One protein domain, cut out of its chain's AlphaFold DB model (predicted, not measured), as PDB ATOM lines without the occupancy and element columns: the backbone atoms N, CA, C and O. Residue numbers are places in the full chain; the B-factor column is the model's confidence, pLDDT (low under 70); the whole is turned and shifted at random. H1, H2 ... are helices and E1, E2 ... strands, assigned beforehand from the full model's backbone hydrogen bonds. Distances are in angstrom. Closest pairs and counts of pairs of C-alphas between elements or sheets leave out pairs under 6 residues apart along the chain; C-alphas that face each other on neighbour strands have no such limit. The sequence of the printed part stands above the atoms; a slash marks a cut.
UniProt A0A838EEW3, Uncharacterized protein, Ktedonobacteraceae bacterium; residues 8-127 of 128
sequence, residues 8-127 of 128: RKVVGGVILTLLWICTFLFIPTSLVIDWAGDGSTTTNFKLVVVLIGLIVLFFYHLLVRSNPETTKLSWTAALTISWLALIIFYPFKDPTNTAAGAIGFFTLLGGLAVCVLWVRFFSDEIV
ATOM      1  N   ARG A   8       2.909  43.236   5.837       89.12
ATOM      2  CA  ARG A   8       3.596  42.766   4.626       89.12
ATOM      3  C   ARG A   8       4.451  41.521   4.880       89.12
ATOM      4  O   ARG A   8       4.434  40.613   4.051       89.12
ATOM      5  N   LYS A   9       5.172  41.455   6.006       89.38
ATOM      6  CA  LYS A   9       6.008  40.291   6.327       89.38
ATOM      7  C   LYS A   9       5.149  39.060   6.601       89.38
ATOM      8  O   LYS A   9       5.454  37.994   6.071       89.38
ATOM      9  N   VAL A  10       4.074  39.227   7.371       91.25
ATOM     10  CA  VAL A  10       3.132  38.146   7.702       91.25
ATOM     11  C   VAL A  10       2.489  37.600   6.431       91.25
ATOM     12  O   VAL A  10       2.531  36.399   6.193       91.25
ATOM     13  N   VAL A  11       1.975  38.480   5.567       92.81
ATOM     14  CA  VAL A  11       1.363  38.090   4.286       92.81
ATOM     15  C   VAL A  11       2.368  37.352   3.400       92.81
ATOM     16  O   VAL A  11       2.042  36.293   2.870       92.81
ATOM     17  N   GLY A  12       3.601  37.851   3.279       92.62
ATOM     18  CA  GLY A  12       4.646  37.160   2.519       92.62
ATOM     19  C   GLY A  12       4.993  35.781   3.095       92.62
ATOM     20  O   GLY A  12       5.143  34.828   2.336       92.62
ATOM     21  N   GLY A  13       5.030  35.641   4.426       93.19
ATOM     22  CA  GLY A  13       5.256  34.360   5.101       93.19
ATOM     23  C   GLY A  13       4.118  33.364   4.869       93.19
ATOM     24  O   GLY A  13       4.371  32.195   4.575       93.19
ATOM     25  N   VAL A  14       2.869  33.831   4.918       94.75
ATOM     26  CA  VAL A  14       1.673  33.030   4.609       94.75
ATOM     27  C   VAL A  14       1.704  32.541   3.163       94.75
ATOM     28  O   VAL A  14       1.559  31.344   2.928       94.75
ATOM     29  N   ILE A  15       1.952  33.432   2.198       95.62
ATOM     30  CA  ILE A  15       2.038  33.067   0.774       95.62
ATOM     31  C   ILE A  15       3.145  32.035   0.557       95.62
ATOM     32  O   ILE A  15       2.919  31.020  -0.099       95.62
ATOM     33  N   LEU A  16       4.323  32.254   1.142       95.12
ATOM     34  CA  LEU A  16       5.446  31.330   1.020       95.12
ATOM     35  C   LEU A  16       5.126  29.956   1.632       95.12
ATOM     36  O   LEU A  16       5.493  28.930   1.064       95.12
ATOM     37  N   THR A  17       4.384  29.928   2.742       95.25
ATOM     38  CA  THR A  17       3.930  28.684   3.384       95.25
ATOM     39  C   THR A  17       2.928  27.938   2.506       95.25
ATOM     40  O   THR A  17       3.034  26.726   2.349       95.25
ATOM     41  N   LEU A  18       1.987  28.649   1.877       94.94
ATOM     42  CA  LEU A  18       1.035  28.049   0.938       94.94
ATOM     43  C   LEU A  18       1.743  27.483  -0.296       94.94
ATOM     44  O   LEU A  18       1.464  26.354  -0.689       94.94
ATOM     45  N   LEU A  19       2.696  28.223  -0.871       94.44
ATOM     46  CA  LEU A  19       3.515  27.733  -1.983       94.44
ATOM     47  C   LEU A  19       4.298  26.478  -1.590       94.44
ATOM     48  O   LEU A  19       4.342  25.517  -2.356       94.44
ATOM     49  N   TRP A  20       4.863  26.453  -0.385       94.69
ATOM     50  CA  TRP A  20       5.533  25.272   0.145       94.69
ATOM     51  C   TRP A  20       4.575  24.082   0.301       94.69
ATOM     52  O   TRP A  20       4.898  22.982  -0.142       94.69
ATOM     53  N   ILE A  21       3.359  24.284   0.815       93.25
ATOM     54  CA  ILE A  21       2.334  23.227   0.895       93.25
ATOM     55  C   ILE A  21       1.940  22.722  -0.496       93.25
ATOM     56  O   ILE A  21       1.788  21.517  -0.692       93.25
ATOM     57  N   CYS A  22       1.844  23.597  -1.498       91.88
ATOM     58  CA  CYS A  22       1.594  23.182  -2.878       91.88
ATOM     59  C   CYS A  22       2.665  22.204  -3.391       91.88
ATOM     60  O   CYS A  22       2.327  21.268  -4.116       91.88
ATOM     61  N   THR A  23       3.931  22.339  -2.972       89.12
ATOM     62  CA  THR A  23       4.972  21.349  -3.318       89.12
ATOM     63  C   THR A  23       4.677  19.968  -2.723       89.12
ATOM     64  O   THR A  23       4.901  18.951  -3.375       89.12
ATOM     65  N   PHE A  24       4.085  19.908  -1.528       84.69
ATOM     66  CA  PHE A  24       3.638  18.656  -0.919       84.69
ATOM     67  C   PHE A  24       2.439  18.035  -1.633       84.69
ATOM     68  O   PHE A  24       2.354  16.811  -1.718       84.69
ATOM     69  N   LEU A  25       1.504  18.848  -2.118       87.31
ATOM     70  CA  LEU A  25       0.260  18.346  -2.700       87.31
ATOM     71  C   LEU A  25       0.429  17.927  -4.158       87.31
ATOM     72  O   LEU A  25      -0.043  16.862  -4.547       87.31
ATOM     73  N   PHE A  26       1.119  18.740  -4.956       89.88
ATOM     74  CA  PHE A  26       1.135  18.578  -6.409       89.88
ATOM     75  C   PHE A  26       2.348  17.818  -6.940       89.88
ATOM     76  O   PHE A  26       2.292  17.328  -8.065       89.88
ATOM     77  N   ILE A  27       3.432  17.680  -6.165       89.06
ATOM     78  CA  ILE A  27       4.588  16.889  -6.603       89.06
ATOM     79  C   ILE A  27       4.319  15.403  -6.306       89.06
ATOM     80  O   ILE A  27       4.169  15.022  -5.133       89.06
ATOM     81  N   PRO A  28       4.264  14.543  -7.341       86.75
ATOM     82  CA  PRO A  28       4.070  13.113  -7.151       86.75
ATOM     83  C   PRO A  28       5.303  12.471  -6.502       86.75
ATOM     84  O   PRO A  28       6.446  12.845  -6.766       86.75
ATOM     85  N   THR A  29       5.070  11.477  -5.644       84.06
ATOM     86  CA  THR A  29       6.125  10.745  -4.914       84.06
ATOM     87  C   THR A  29       6.928   9.789  -5.793       84.06
ATOM     88  O   THR A  29       7.975   9.323  -5.352       84.06
ATOM     89  N   SER A  30       6.453   9.505  -7.009       87.00
ATOM     90  CA  SER A  30       7.118   8.656  -8.003       87.00
ATOM     91  C   SER A  30       8.302   9.332  -8.694       87.00
ATOM     92  O   SER A  30       9.092   8.651  -9.342       87.00
ATOM     93  N   LEU A  31       8.438  10.658  -8.575       87.75
ATOM     94  CA  LEU A  31       9.568  11.380  -9.143       87.75
ATOM     95  C   LEU A  31      10.824  11.151  -8.304       87.75
ATOM     96  O   LEU A  31      10.849  11.375  -7.088       87.75
ATOM     97  N   VAL A  32      11.889  10.763  -8.990       91.50
ATOM     98  CA  VAL A  32      13.211  10.529  -8.417       91.50
ATOM     99  C   VAL A  32      14.258  11.318  -9.187       91.50
ATOM    100  O   VAL A  32      14.160  11.482 -10.401       91.50
ATOM    101  N   ILE A  33      15.251  11.822  -8.463       88.00
ATOM    102  CA  ILE A  33      16.473  12.377  -9.041       88.00
ATOM    103  C   ILE A  33      17.465  11.231  -9.134       88.00
ATOM    104  O   ILE A  33      17.811  10.643  -8.106       88.00
ATOM    105  N   ASP A  34      17.906  10.942 -10.349       89.12
ATOM    106  CA  ASP A  34      19.019  10.045 -10.619       89.12
ATOM    107  C   ASP A  34      20.290  10.879 -10.810       89.12
ATOM    108  O   ASP A  34      20.401  11.656 -11.760       89.12
ATOM    109  N   TRP A  35      21.220  10.763  -9.865       86.06
ATOM    110  CA  TRP A  35      22.454  11.552  -9.855       86.06
ATOM    111  C   TRP A  35      23.535  10.995 -10.786       86.06
ATOM    112  O   TRP A  35      24.432  11.740 -11.182       86.06
ATOM    113  N   ALA A  36      23.455   9.706 -11.116       84.06
ATOM    114  CA  ALA A  36      24.446   8.992 -11.919       84.06
ATOM    115  C   ALA A  36      23.928   8.653 -13.331       84.06
ATOM    116  O   ALA A  36      24.727   8.393 -14.229       84.06
ATOM    117  N   GLY A  37      22.610   8.704 -13.546       83.00
ATOM    118  CA  GLY A  37      21.957   8.409 -14.827       83.00
ATOM    119  C   GLY A  37      21.843   6.913 -15.139       83.00
ATOM    120  O   GLY A  37      21.465   6.551 -16.253       83.00
ATOM    121  N   ASP A  38      22.198   6.054 -14.184       85.06
ATOM    122  CA  ASP A  38      22.227   4.595 -14.300       85.06
ATOM    123  C   ASP A  38      21.177   3.898 -13.411       85.06
ATOM    124  O   ASP A  38      21.116   2.668 -13.360       85.06
ATOM    125  N   GLY A  39      20.348   4.670 -12.702       79.94
ATOM    126  CA  GLY A  39      19.325   4.180 -11.781       79.94
ATOM    127  C   GLY A  39      19.853   3.639 -10.447       79.94
ATOM    128  O   GLY A  39      19.045   3.169  -9.641       79.94
ATOM    129  N   SER A  40      21.163   3.700 -10.180       82.75
ATOM    130  CA  SER A  40      21.777   3.100  -8.984       82.75
ATOM    131  C   SER A  40      21.620   3.958  -7.723       82.75
ATOM    132  O   SER A  40      21.358   3.438  -6.637       82.75
ATOM    133  N   THR A  41      21.727   5.282  -7.857       85.94
ATOM    134  CA  THR A  41      21.619   6.239  -6.747       85.94
ATOM    135  C   THR A  41      20.480   7.214  -6.992       85.94
ATOM    136  O   THR A  41      20.666   8.297  -7.551       85.94
ATOM    137  N   THR A  42      19.286   6.826  -6.545       88.25
ATOM    138  CA  THR A  42      18.085   7.650  -6.668       88.25
ATOM    139  C   THR A  42      17.725   8.315  -5.345       88.25
ATOM    140  O   THR A  42      17.812   7.724  -4.269       88.25
ATOM    141  N   THR A  43      17.305   9.576  -5.418       89.31
ATOM    142  CA  THR A  43      16.750  10.304  -4.268       89.31
ATOM    143  C   THR A  43      15.343  10.780  -4.586       89.31
ATOM    144  O   THR A  43      15.041  11.136  -5.723       89.31
ATOM    145  N   ASN A  44      14.459  10.785  -3.589       90.62
ATOM    146  CA  ASN A  44      13.078  11.202  -3.795       90.62
ATOM    147  C   ASN A  44      13.010  12.712  -4.095       90.62
ATOM    148  O   ASN A  44      13.330  13.533  -3.231       90.62
ATOM    149  N   PHE A  45      12.564  13.076  -5.302       90.00
ATOM    150  CA  PHE A  45      12.527  14.469  -5.757       90.00
ATOM    151  C   PHE A  45      11.624  15.332  -4.871       90.00
ATOM    152  O   PHE A  45      11.994  16.441  -4.486       90.00
ATOM    153  N   LYS A  46      10.459  14.797  -4.487       90.56
ATOM    154  CA  LYS A  46       9.506  15.496  -3.619       90.56
ATOM    155  C   LYS A  46      10.144  15.871  -2.287       90.56
ATOM    156  O   LYS A  46      10.002  17.008  -1.849       90.56
ATOM    157  N   LEU A  47      10.870  14.939  -1.668       88.50
ATOM    158  CA  LEU A  47      11.544  15.172  -0.389       88.50
ATOM    159  C   LEU A  47      12.580  16.301  -0.516       88.50
ATOM    160  O   LEU A  47      12.602  17.208   0.316       88.50
ATOM    161  N   VAL A  48      13.378  16.299  -1.588       91.38
ATOM    162  CA  VAL A  48      14.376  17.349  -1.851       91.38
ATOM    163  C   VAL A  48      13.718  18.724  -1.997       91.38
ATOM    164  O   VAL A  48      14.126  19.669  -1.322       91.38
ATOM    165  N   VAL A  49      12.669  18.844  -2.818       92.56
ATOM    166  CA  VAL A  49      11.967  20.125  -3.023       92.56
ATOM    167  C   VAL A  49      11.320  20.622  -1.729       92.56
ATOM    168  O   VAL A  49      11.416  21.808  -1.408       92.56
ATOM    169  N   VAL A  50      10.718  19.721  -0.953       91.31
ATOM    170  CA  VAL A  50      10.132  20.037   0.356       91.31
ATOM    171  C   VAL A  50      11.180  20.591   1.320       91.31
ATOM    172  O   VAL A  50      10.923  21.603   1.976       91.31
ATOM    173  N   LEU A  51      12.356  19.960   1.405       92.50
ATOM    174  CA  LEU A  51      13.440  20.420   2.277       92.50
ATOM    175  C   LEU A  51      13.974  21.784   1.842       92.50
ATOM    176  O   LEU A  51      14.145  22.667   2.682       92.50
ATOM    177  N   ILE A  52      14.184  21.985   0.539       94.44
ATOM    178  CA  ILE A  52      14.608  23.282   0.000       94.44
ATOM    179  C   ILE A  52      13.570  24.356   0.337       94.44
ATOM    180  O   ILE A  52      13.927  25.427   0.822       94.44
ATOM    181  N   GLY A  53      12.280  24.074   0.153       93.12
ATOM    182  CA  GLY A  53      11.227  25.027   0.486       93.12
ATOM    183  C   GLY A  53      11.148  25.353   1.985       93.12
ATOM    184  O   GLY A  53      10.923  26.511   2.339       93.12
ATOM    185  N   LEU A  54      11.430  24.386   2.867       92.88
ATOM    186  CA  LEU A  54      11.538  24.625   4.312       92.88
ATOM    187  C   LEU A  54      12.717  25.556   4.639       92.88
ATOM    188  O   LEU A  54      12.581  26.476   5.445       92.88
ATOM    189  N   ILE A  55      13.863  25.351   3.982       94.56
ATOM    190  CA  ILE A  55      15.045  26.211   4.119       94.56
ATOM    191  C   ILE A  55      14.720  27.640   3.666       94.56
ATOM    192  O   ILE A  55      15.059  28.599   4.359       94.56
ATOM    193  N   VAL A  56      14.013  27.796   2.544       94.62
ATOM    194  CA  VAL A  56      13.572  29.110   2.047       94.62
ATOM    195  C   VAL A  56      12.623  29.787   3.042       94.62
ATOM    196  O   VAL A  56      12.807  30.965   3.345       94.62
ATOM    197  N   LEU A  57      11.657  29.055   3.609       93.69
ATOM    198  CA  LEU A  57      10.768  29.560   4.665       93.69
ATOM    199  C   LEU A  57      11.539  30.025   5.901       93.69
ATOM    200  O   LEU A  57      11.255  31.098   6.440       93.69
ATOM    201  N   PHE A  58      12.521  29.237   6.335       93.12
ATOM    202  CA  PHE A  58      13.361  29.568   7.478       93.12
ATOM    203  C   PHE A  58      14.170  30.844   7.232       93.12
ATOM    204  O   PHE A  58      14.114  31.779   8.035       93.12
ATOM    205  N   PHE A  59      14.860  30.933   6.092       94.56
ATOM    206  CA  PHE A  59      15.641  32.117   5.746       94.56
ATOM    207  C   PHE A  59      14.776  33.351   5.501       94.56
ATOM    208  O   PHE A  59      15.200  34.444   5.863       94.56
ATOM    209  N   TYR A  60      13.562  33.210   4.965       93.50
ATOM    210  CA  TYR A  60      12.632  34.334   4.853       93.50
ATOM    211  C   TYR A  60      12.360  34.959   6.226       93.50
ATOM    212  O   TYR A  60      12.518  36.165   6.408       93.50
ATOM    213  N   HIS A  61      12.025  34.141   7.223       90.50
ATOM    214  CA  HIS A  61      11.721  34.646   8.559       90.50
ATOM    215  C   HIS A  61      12.956  35.150   9.324       90.50
ATOM    216  O   HIS A  61      12.814  36.050  10.157       90.50
ATOM    217  N   LEU A  62      14.144  34.597   9.042       90.00
ATOM    218  CA  LEU A  62      15.416  35.000   9.650       90.00
ATOM    219  C   LEU A  62      15.987  36.294   9.041       90.00
ATOM    220  O   LEU A  62      16.457  37.166   9.772       90.00
ATOM    221  N   LEU A  63      15.981  36.412   7.711       91.56
ATOM    222  CA  LEU A  63      16.659  37.490   6.980       91.56
ATOM    223  C   LEU A  63      15.764  38.715   6.772       91.56
ATOM    224  O   LEU A  63      16.262  39.842   6.803       91.56
ATOM    225  N   VAL A  64      14.451  38.530   6.598       89.62
ATOM    226  CA  VAL A  64      13.505  39.651   6.509       89.62
ATOM    227  C   VAL A  64      13.235  40.153   7.920       89.62
ATOM    228  O   VAL A  64      12.381  39.631   8.630       89.62
ATOM    229  N   ARG A  65      13.991  41.156   8.362       86.06
ATOM    230  CA  ARG A  65      13.843  41.726   9.707       86.06
ATOM    231  C   ARG A  65      12.526  42.489   9.840       86.06
ATOM    232  O   ARG A  65      12.113  43.178   8.917       86.06
ATOM    233  N   SER A  66      11.899  42.356  11.000       86.94
ATOM    234  CA  SER A  66      10.726  43.122  11.433       86.94
ATOM    235  C   SER A  66      10.723  43.191  12.957       86.94
ATOM    236  O   SER A  66      11.498  42.475  13.603       86.94
ATOM    237  N   ASN A  67       9.804  43.961  13.535       87.31
ATOM    238  CA  ASN A  67       9.528  43.924  14.976       87.31
ATOM    239  C   ASN A  67       9.387  42.458  15.487       87.31
ATOM    240  O   ASN A  67       8.757  41.641  14.791       87.31
ATOM    241  N   PRO A  68       9.975  42.098  16.650       86.50
ATOM    242  CA  PRO A  68       9.772  40.812  17.315       86.50
ATOM    243  C   PRO A  68       8.330  40.301  17.289       86.50
ATOM    244  O   PRO A  68       8.124  39.159  16.879       86.50
ATOM    245  N   GLU A  69       7.339  41.140  17.598       85.44
ATOM    246  CA  GLU A  69       5.933  40.706  17.626       85.44
ATOM    247  C   GLU A  69       5.410  40.296  16.246       85.44
ATOM    248  O   GLU A  69       4.768  39.256  16.086       85.44
ATOM    249  N   THR A  70       5.799  41.023  15.192       88.81
ATOM    250  CA  THR A  70       5.459  40.630  13.814       88.81
ATOM    251  C   THR A  70       6.143  39.318  13.415       88.81
ATOM    252  O   THR A  70       5.559  38.498  12.704       88.81
ATOM    253  N   THR A  71       7.381  39.091  13.866       89.25
ATOM    254  CA  THR A  71       8.109  37.848  13.570       89.25
ATOM    255  C   THR A  71       7.469  36.652  14.269       89.25
ATOM    256  O   THR A  71       7.283  35.622  13.621       89.25
ATOM    257  N   LYS A  72       7.086  36.795  15.546       88.06
ATOM    258  CA  LYS A  72       6.342  35.766  16.289       88.06
ATOM    259  C   LYS A  72       5.027  35.442  15.583       88.06
ATOM    260  O   LYS A  72       4.784  34.279  15.279       88.06
ATOM    261  N   LEU A  73       4.234  36.461  15.238       90.38
ATOM    262  CA  LEU A  73       2.962  36.285  14.535       90.38
ATOM    263  C   LEU A  73       3.137  35.558  13.193       90.38
ATOM    264  O   LEU A  73       2.392  34.626  12.898       90.38
ATOM    265  N   SER A  74       4.142  35.941  12.398       91.50
ATOM    266  CA  SER A  74       4.439  35.301  11.108       91.50
ATOM    267  C   SER A  74       4.794  33.818  11.264       91.50
ATOM    268  O   SER A  74       4.262  32.982  10.534       91.50
ATOM    269  N   TRP A  75       5.638  33.473  12.243       90.50
ATOM    270  CA  TRP A  75       5.999  32.080  12.532       90.50
ATOM    271  C   TRP A  75       4.813  31.259  13.037       90.50
ATOM    272  O   TRP A  75       4.596  30.140  12.567       90.50
ATOM    273  N   THR A  76       4.023  31.813  13.959       92.31
ATOM    274  CA  THR A  76       2.831  31.149  14.499       92.31
ATOM    275  C   THR A  76       1.792  30.909  13.401       92.31
ATOM    276  O   THR A  76       1.208  29.824  13.330       92.31
ATOM    277  N   ALA A  77       1.603  31.869  12.489       93.31
ATOM    278  CA  ALA A  77       0.744  31.703  11.321       93.31
ATOM    279  C   ALA A  77       1.262  30.603  10.377       93.31
ATOM    280  O   ALA A  77       0.497  29.710  10.011       93.31
ATOM    281  N   ALA A  78       2.555  30.610  10.032       93.44
ATOM    282  CA  ALA A  78       3.158  29.587   9.174       93.44
ATOM    283  C   ALA A  78       3.026  28.173   9.772       93.44
ATOM    284  O   ALA A  78       2.651  27.229   9.069       93.44
ATOM    285  N   LEU A  79       3.257  28.028  11.081       93.12
ATOM    286  CA  LEU A  79       3.067  26.762  11.790       93.12
ATOM    287  C   LEU A  79       1.599  26.321  11.780       93.12
ATOM    288  O   LEU A  79       1.320  25.157  11.512       93.12
ATOM    289  N   THR A  80       0.665  27.244  12.030       94.44
ATOM    290  CA  THR A  80      -0.777  26.951  12.037       94.44
ATOM    291  C   THR A  80      -1.234  26.435  10.673       94.44
ATOM    292  O   THR A  80      -1.915  25.416  10.598       94.44
ATOM    293  N   ILE A  81      -0.819  27.092   9.587       94.44
ATOM    294  CA  ILE A  81      -1.162  26.674   8.221       94.44
ATOM    295  C   ILE A  81      -0.536  25.308   7.908       94.44
ATOM    296  O   ILE A  81      -1.213  24.435   7.369       94.44
ATOM    297  N   SER A  82       0.728  25.095   8.285       91.81
ATOM    298  CA  SER A  82       1.416  23.812   8.084       91.81
ATOM    299  C   SER A  82       0.727  22.672   8.840       91.81
ATOM    300  O   SER A  82       0.528  21.587   8.296       91.81
ATOM    301  N   TRP A  83       0.306  22.927  10.077       93.44
ATOM    302  CA  TRP A  83      -0.430  21.968  10.895       93.44
ATOM    303  C   TRP A  83      -1.828  21.668  10.335       93.44
ATOM    304  O   TRP A  83      -2.215  20.503  10.239       93.44
ATOM    305  N   LEU A  84      -2.567  22.690   9.892       91.81
ATOM    306  CA  LEU A  84      -3.861  22.504   9.229       91.81
ATOM    307  C   LEU A  84      -3.722  21.690   7.940       91.81
ATOM    308  O   LEU A  84      -4.542  20.809   7.684       91.81
ATOM    309  N   ALA A  85      -2.673  21.933   7.153       89.19
ATOM    310  CA  ALA A  85      -2.406  21.160   5.946       89.19
ATOM    311  C   ALA A  85      -2.167  19.674   6.256       89.19
ATOM    312  O   ALA A  85      -2.693  18.820   5.542       89.19
ATOM    313  N   LEU A  86      -1.450  19.356   7.343       86.31
ATOM    314  CA  LEU A  86      -1.298  17.973   7.806       86.31
ATOM    315  C   LEU A  86      -2.653  17.349   8.146       86.31
ATOM    316  O   LEU A  86      -2.932  16.244   7.704       86.31
ATOM    317  N   ILE A  87      -3.524  18.051   8.871       87.56
ATOM    318  CA  ILE A  87      -4.841  17.509   9.244       87.56
ATOM    319  C   ILE A  87      -5.739  17.269   8.027       87.56
ATOM    320  O   ILE A  87      -6.419  16.247   7.960       87.56
ATOM    321  N   ILE A  88      -5.763  18.211   7.085       87.00
ATOM    322  CA  ILE A  88      -6.703  18.193   5.959       87.00
ATOM    323  C   ILE A  88      -6.283  17.174   4.898       87.00
ATOM    324  O   ILE A  88      -7.128  16.451   4.372       87.00
ATOM    325  N   PHE A  89      -4.995  17.135   4.557       84.25
ATOM    326  CA  PHE A  89      -4.520  16.386   3.394       84.25
ATOM    327  C   PHE A  89      -3.884  15.040   3.742       84.25
ATOM    328  O   PHE A  89      -3.656  14.232   2.841       84.25
ATOM    329  N   TYR A  90      -3.592  14.770   5.016       79.81
ATOM    330  CA  TYR A  90      -2.996  13.497   5.400       79.81
ATOM    331  C   TYR A  90      -4.061  12.398   5.604       79.81
ATOM    332  O   TYR A  90      -5.036  12.600   6.334       79.81
ATOM    333  N   PRO A  91      -3.889  11.200   5.015       76.12
ATOM    334  CA  PRO A  91      -4.867  10.120   5.112       76.12
ATOM    335  C   PRO A  91      -4.739   9.341   6.436       76.12
ATOM    336  O   PRO A  91      -4.255   8.211   6.473       76.12
ATOM    337  N   PHE A  92      -5.210   9.915   7.550       75.88
ATOM    338  CA  PHE A  92      -5.150   9.272   8.880       75.88
ATOM    339  C   PHE A  92      -5.973   7.984   9.014       75.88
ATOM    340  O   PHE A  92      -5.738   7.200   9.929       75.88
ATOM    341  N   LYS A  93      -6.972   7.788   8.148       71.19
ATOM    342  CA  LYS A  93      -7.928   6.672   8.223       71.19
ATOM    343  C   LYS A  93      -7.612   5.533   7.254       71.19
ATOM    344  O   LYS A  93      -8.427   4.626   7.131       71.19
ATOM    345  N   ASP A  94      -6.483   5.594   6.548       77.12
ATOM    346  CA  ASP A  94      -6.089   4.531   5.628       77.12
ATOM    347  C   ASP A  94      -5.712   3.265   6.423       77.12
ATOM    348  O   ASP A  94      -4.717   3.284   7.157       77.12
ATOM    349  N   PRO A  95      -6.476   2.163   6.299       74.44
ATOM    350  CA  PRO A  95      -6.223   0.934   7.047       74.44
ATOM    351  C   PRO A  95      -4.928   0.224   6.623       74.44
ATOM    352  O   PRO A  95      -4.479  -0.679   7.325       74.44
ATOM    353  N   THR A  96      -4.317   0.614   5.501       83.00
ATOM    354  CA  THR A  96      -3.041   0.056   5.026       83.00
ATOM    355  C   THR A  96      -1.817   0.802   5.570       83.00
ATOM    356  O   THR A  96      -0.688   0.325   5.444       83.00
ATOM    357  N   ASN A  97      -2.021   1.948   6.228       79.56
ATOM    358  CA  ASN A  97      -0.946   2.775   6.762       79.56
ATOM    359  C   ASN A  97      -0.532   2.325   8.173       79.56
ATOM    360  O   ASN A  97      -1.086   2.761   9.184       79.56
ATOM    361  N   THR A  98       0.507   1.497   8.253       82.38
ATOM    362  CA  THR A  98       1.052   0.979   9.522       82.38
ATOM    363  C   THR A  98       1.648   2.061  10.432       82.38
ATOM    364  O   THR A  98       1.786   1.839  11.635       82.38
ATOM    365  N   ALA A  99       1.958   3.248   9.900       82.00
ATOM    366  CA  ALA A  99       2.503   4.378  10.653       82.00
ATOM    367  C   ALA A  99       1.427   5.375  11.136       82.00
ATOM    368  O   ALA A  99       1.765   6.364  11.794       82.00
ATOM    369  N   ALA A 100       0.141   5.126  10.856       78.88
ATOM    370  CA  ALA A 100      -0.948   6.067  11.131       78.88
ATOM    371  C   ALA A 100      -1.008   6.528  12.602       78.88
ATOM    372  O   ALA A 100      -1.228   7.710  12.865       78.88
ATOM    373  N   GLY A 101      -0.744   5.628  13.558       80.25
ATOM    374  CA  GLY A 101      -0.746   5.951  14.991       80.25
ATOM    375  C   GLY A 101       0.332   6.965  15.394       80.25
ATOM    376  O   GLY A 101       0.033   7.957  16.057       80.25
ATOM    377  N   ALA A 102       1.577   6.762  14.947       85.00
ATOM    378  CA  ALA A 102       2.678   7.687  15.224       85.00
ATOM    379  C   ALA A 102       2.431   9.057  14.576       85.00
ATOM    380  O   ALA A 102       2.689  10.101  15.173       85.00
ATOM    381  N   ILE A 103       1.878   9.062  13.368       83.31
ATOM    382  CA  ILE A 103       1.621  10.294  12.621       83.31
ATOM    383  C   ILE A 103       0.470  11.084  13.250       83.31
ATOM    384  O   ILE A 103       0.567  12.306  13.385       83.31
ATOM    385  N   GLY A 104      -0.571  10.398  13.728       85.12
ATOM    386  CA  GLY A 104      -1.619  10.996  14.557       85.12
ATOM    387  C   GLY A 104      -1.060  11.637  15.829       85.12
ATOM    388  O   GLY A 104      -1.376  12.790  16.122       85.12
ATOM    389  N   PHE A 105      -0.162  10.946  16.538       87.75
ATOM    390  CA  PHE A 105       0.509  11.494  17.721       87.75
ATOM    391  C   PHE A 105       1.283  12.785  17.413       87.75
ATOM    392  O   PHE A 105       1.061  13.802  18.071       87.75
ATOM    393  N   PHE A 106       2.141  12.789  16.387       88.31
ATOM    394  CA  PHE A 106       2.908  13.987  16.020       88.31
ATOM    395  C   PHE A 106       2.027  15.125  15.498       88.31
ATOM    396  O   PHE A 106       2.332  16.294  15.729       88.31
ATOM    397  N   THR A 107       0.901  14.801  14.859       89.81
ATOM    398  CA  THR A 107      -0.086  15.803  14.438       89.81
ATOM    399  C   THR A 107      -0.734  16.463  15.654       89.81
ATOM    400  O   THR A 107      -0.821  17.688  15.711       89.81
ATOM    401  N   LEU A 108      -1.130  15.694  16.673       91.19
ATOM    402  CA  LEU A 108      -1.679  16.244  17.918       91.19
ATOM    403  C   LEU A 108      -0.637  17.048  18.708       91.19
ATOM    404  O   LEU A 108      -0.954  18.128  19.207       91.19
ATOM    405  N   LEU A 109       0.611  16.576  18.763       93.25
ATOM    406  CA  LEU A 109       1.725  17.311  19.366       93.25
ATOM    407  C   LEU A 109       1.956  18.659  18.661       93.25
ATOM    408  O   LEU A 109       2.134  19.682  19.322       93.25
ATOM    409  N   GLY A 110       1.892  18.681  17.327       89.75
ATOM    410  CA  GLY A 110       1.937  19.918  16.545       89.75
ATOM    411  C   GLY A 110       0.780  20.864  16.880       89.75
ATOM    412  O   GLY A 110       0.988  22.067  17.010       89.75
ATOM    413  N   GLY A 111      -0.419  20.324  17.110       91.62
ATOM    414  CA  GLY A 111      -1.592  21.106  17.508       91.62
ATOM    415  C   GLY A 111      -1.435  21.731  18.890       91.62
ATOM    416  O   GLY A 111      -1.749  22.903  19.081       91.62
ATOM    417  N   LEU A 112      -0.855  20.987  19.836       93.19
ATOM    418  CA  LEU A 112      -0.486  21.528  21.142       93.19
ATOM    419  C   LEU A 112       0.508  22.690  21.002       93.19
ATOM    420  O   LEU A 112       0.311  23.730  21.627       93.19
ATOM    421  N   ALA A 113       1.535  22.549  20.159       90.75
ATOM    422  CA  ALA A 113       2.496  23.624  19.907       90.75
ATOM    423  C   ALA A 113       1.822  24.880  19.323       90.75
ATOM    424  O   ALA A 113       2.116  25.989  19.772       90.75
ATOM    425  N   VAL A 114       0.877  24.713  18.388       93.19
ATOM    426  CA  VAL A 114       0.058  25.813  17.848       93.19
ATOM    427  C   VAL A 114      -0.706  26.516  18.973       93.19
ATOM    428  O   VAL A 114      -0.584  27.733  19.117       93.19
ATOM    429  N   CYS A 115      -1.435  25.773  19.810       93.12
ATOM    430  CA  CYS A 115      -2.184  26.346  20.930       93.12
ATOM    431  C   CYS A 115      -1.276  27.119  21.899       93.12
ATOM    432  O   CYS A 115      -1.590  28.250  22.262       93.12
ATOM    433  N   VAL A 116      -0.137  26.542  22.289       92.19
ATOM    434  CA  VAL A 116       0.810  27.171  23.225       92.19
ATOM    435  C   VAL A 116       1.392  28.464  22.652       92.19
ATOM    436  O   VAL A 116       1.479  29.461  23.370       92.19
ATOM    437  N   LEU A 117       1.764  28.482  21.368       90.50
ATOM    438  CA  LEU A 117       2.314  29.677  20.724       90.50
ATOM    439  C   LEU A 117       1.277  30.792  20.583       90.50
ATOM    440  O   LEU A 117       1.615  31.952  20.811       90.50
ATOM    441  N   TRP A 118       0.020  30.458  20.280       91.69
ATOM    442  CA  TRP A 118      -1.069  31.437  20.271       91.69
ATOM    443  C   TRP A 118      -1.359  31.990  21.667       91.69
ATOM    444  O   TRP A 118      -1.449  33.203  21.823       91.69
ATOM    445  N   VAL A 119      -1.442  31.135  22.694       90.44
ATOM    446  CA  VAL A 119      -1.628  31.582  24.086       90.44
ATOM    447  C   VAL A 119      -0.495  32.509  24.509       90.44
ATOM    448  O   VAL A 119      -0.755  33.553  25.104       90.44
ATOM    449  N   ARG A 120       0.753  32.163  24.176       86.50
ATOM    450  CA  ARG A 120       1.908  33.009  24.485       86.50
ATOM    451  C   ARG A 120       1.851  34.344  23.745       86.50
ATOM    452  O   ARG A 120       2.074  35.367  24.374       86.50
ATOM    453  N   PHE A 121       1.509  34.338  22.460       85.38
ATOM    454  CA  PHE A 121       1.345  35.563  21.679       85.38
ATOM    455  C   PHE A 121       0.271  36.483  22.280       85.38
ATOM    456  O   PHE A 121       0.544  37.646  22.547       85.38
ATOM    457  N   PHE A 122      -0.919  35.957  22.587       84.44
ATOM    458  CA  PHE A 122      -1.983  36.753  23.210       84.44
ATOM    459  C   PHE A 122      -1.628  37.235  24.620       84.44
ATOM    460  O   PHE A 122      -2.051  38.314  25.019       84.44
ATOM    461  N   SER A 123      -0.853  36.452  25.374       83.25
ATOM    462  CA  SER A 123      -0.416  36.832  26.722       83.25
ATOM    463  C   SER A 123       0.633  37.948  26.696       83.25
ATOM    464  O   SER A 123       0.582  38.828  27.550       83.25
ATOM    465  N   ASP A 124       1.551  37.933  25.723       76.62
ATOM    466  CA  ASP A 124       2.559  38.986  25.540       76.62
ATOM    467  C   ASP A 124       1.898  40.326  25.124       76.62
ATOM    468  O   ASP A 124       2.305  41.382  25.600       76.62
ATOM    469  N   GLU A 125       0.842  40.290  24.299       66.31
ATOM    470  CA  GLU A 125       0.144  41.486  23.778       66.31
ATOM    471  C   GLU A 125      -0.864  42.118  24.764       66.31
ATOM    472  O   GLU A 125      -1.205  43.286  24.627       66.31
ATOM    473  N   ILE A 126      -1.350  41.386  25.777       56.53
ATOM    474  CA  ILE A 126      -2.284  41.926  26.794       56.53
ATOM    475  C   ILE A 126      -1.604  42.919  27.754       56.53
ATOM    476  O   ILE A 126      -2.281  43.711  28.409       56.53
ATOM    477  N   VAL A 127      -0.277  42.865  27.871       52.88
ATOM    478  CA  VAL A 127       0.499  43.668  28.831       52.88
ATOM    479  C   VAL A 127       1.048  44.961  28.201       52.88
ATOM    480  O   VAL A 127       1.571  45.808  28.926       52.88
TER     481      VAL A 127
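Overview. This is residues 8 to 127 of the 128 residues of an uncharacterized protein of Ktedonobacteraceae bacterium (UniProt A0A838EEW3). Four long helices lie nearly side by side in a flat slab, H1 packing on H2 and H3, and H4 on H3; the small antiparallel hairpin E1 E2 extends one end. The 120 printed residues hold H1 E1 E2 H2 H3 H4 in that order, mostly helix. The whole is loose, radius of gyration of the C-alphas 17.3 A, spanning 61 by 36 by 18 A.

Along the chain. Find C-alpha 8 at (3.596, 42.766, 4.626); H1 runs 26.7 A to residue 26. Next come E1, residues 32 to 34, E2, 42 to 44, H2, 45 to 63, H3, 68 to 89, 31.5 A, and H4, 100 to 125, 37.6 A, ending at (0.144, 41.486, 23.778).

Arrangement. Start at the hub, H3, which touches H1 at Ser 74 and Val 10, C-alphas 4.6 A apart, the closest pair. H4 forms a helical hairpin with H3, closest C-alphas Thr 80 and Val 114, 6.0 A. H1 touches H2, opposite ways, closest C-alphas Trp 20 and Gly 53, 5.7 A. Between E1 and E2, N 33 and O 43 are 2.8 A apart. In all four helices every O i to N i+4 pair is within hydrogen-bond range.

Size, cuts and confidence. The printed part has no cut and no long link. Residues 94 to 99 stand free; pLDDT is under 70 at 125 to 127.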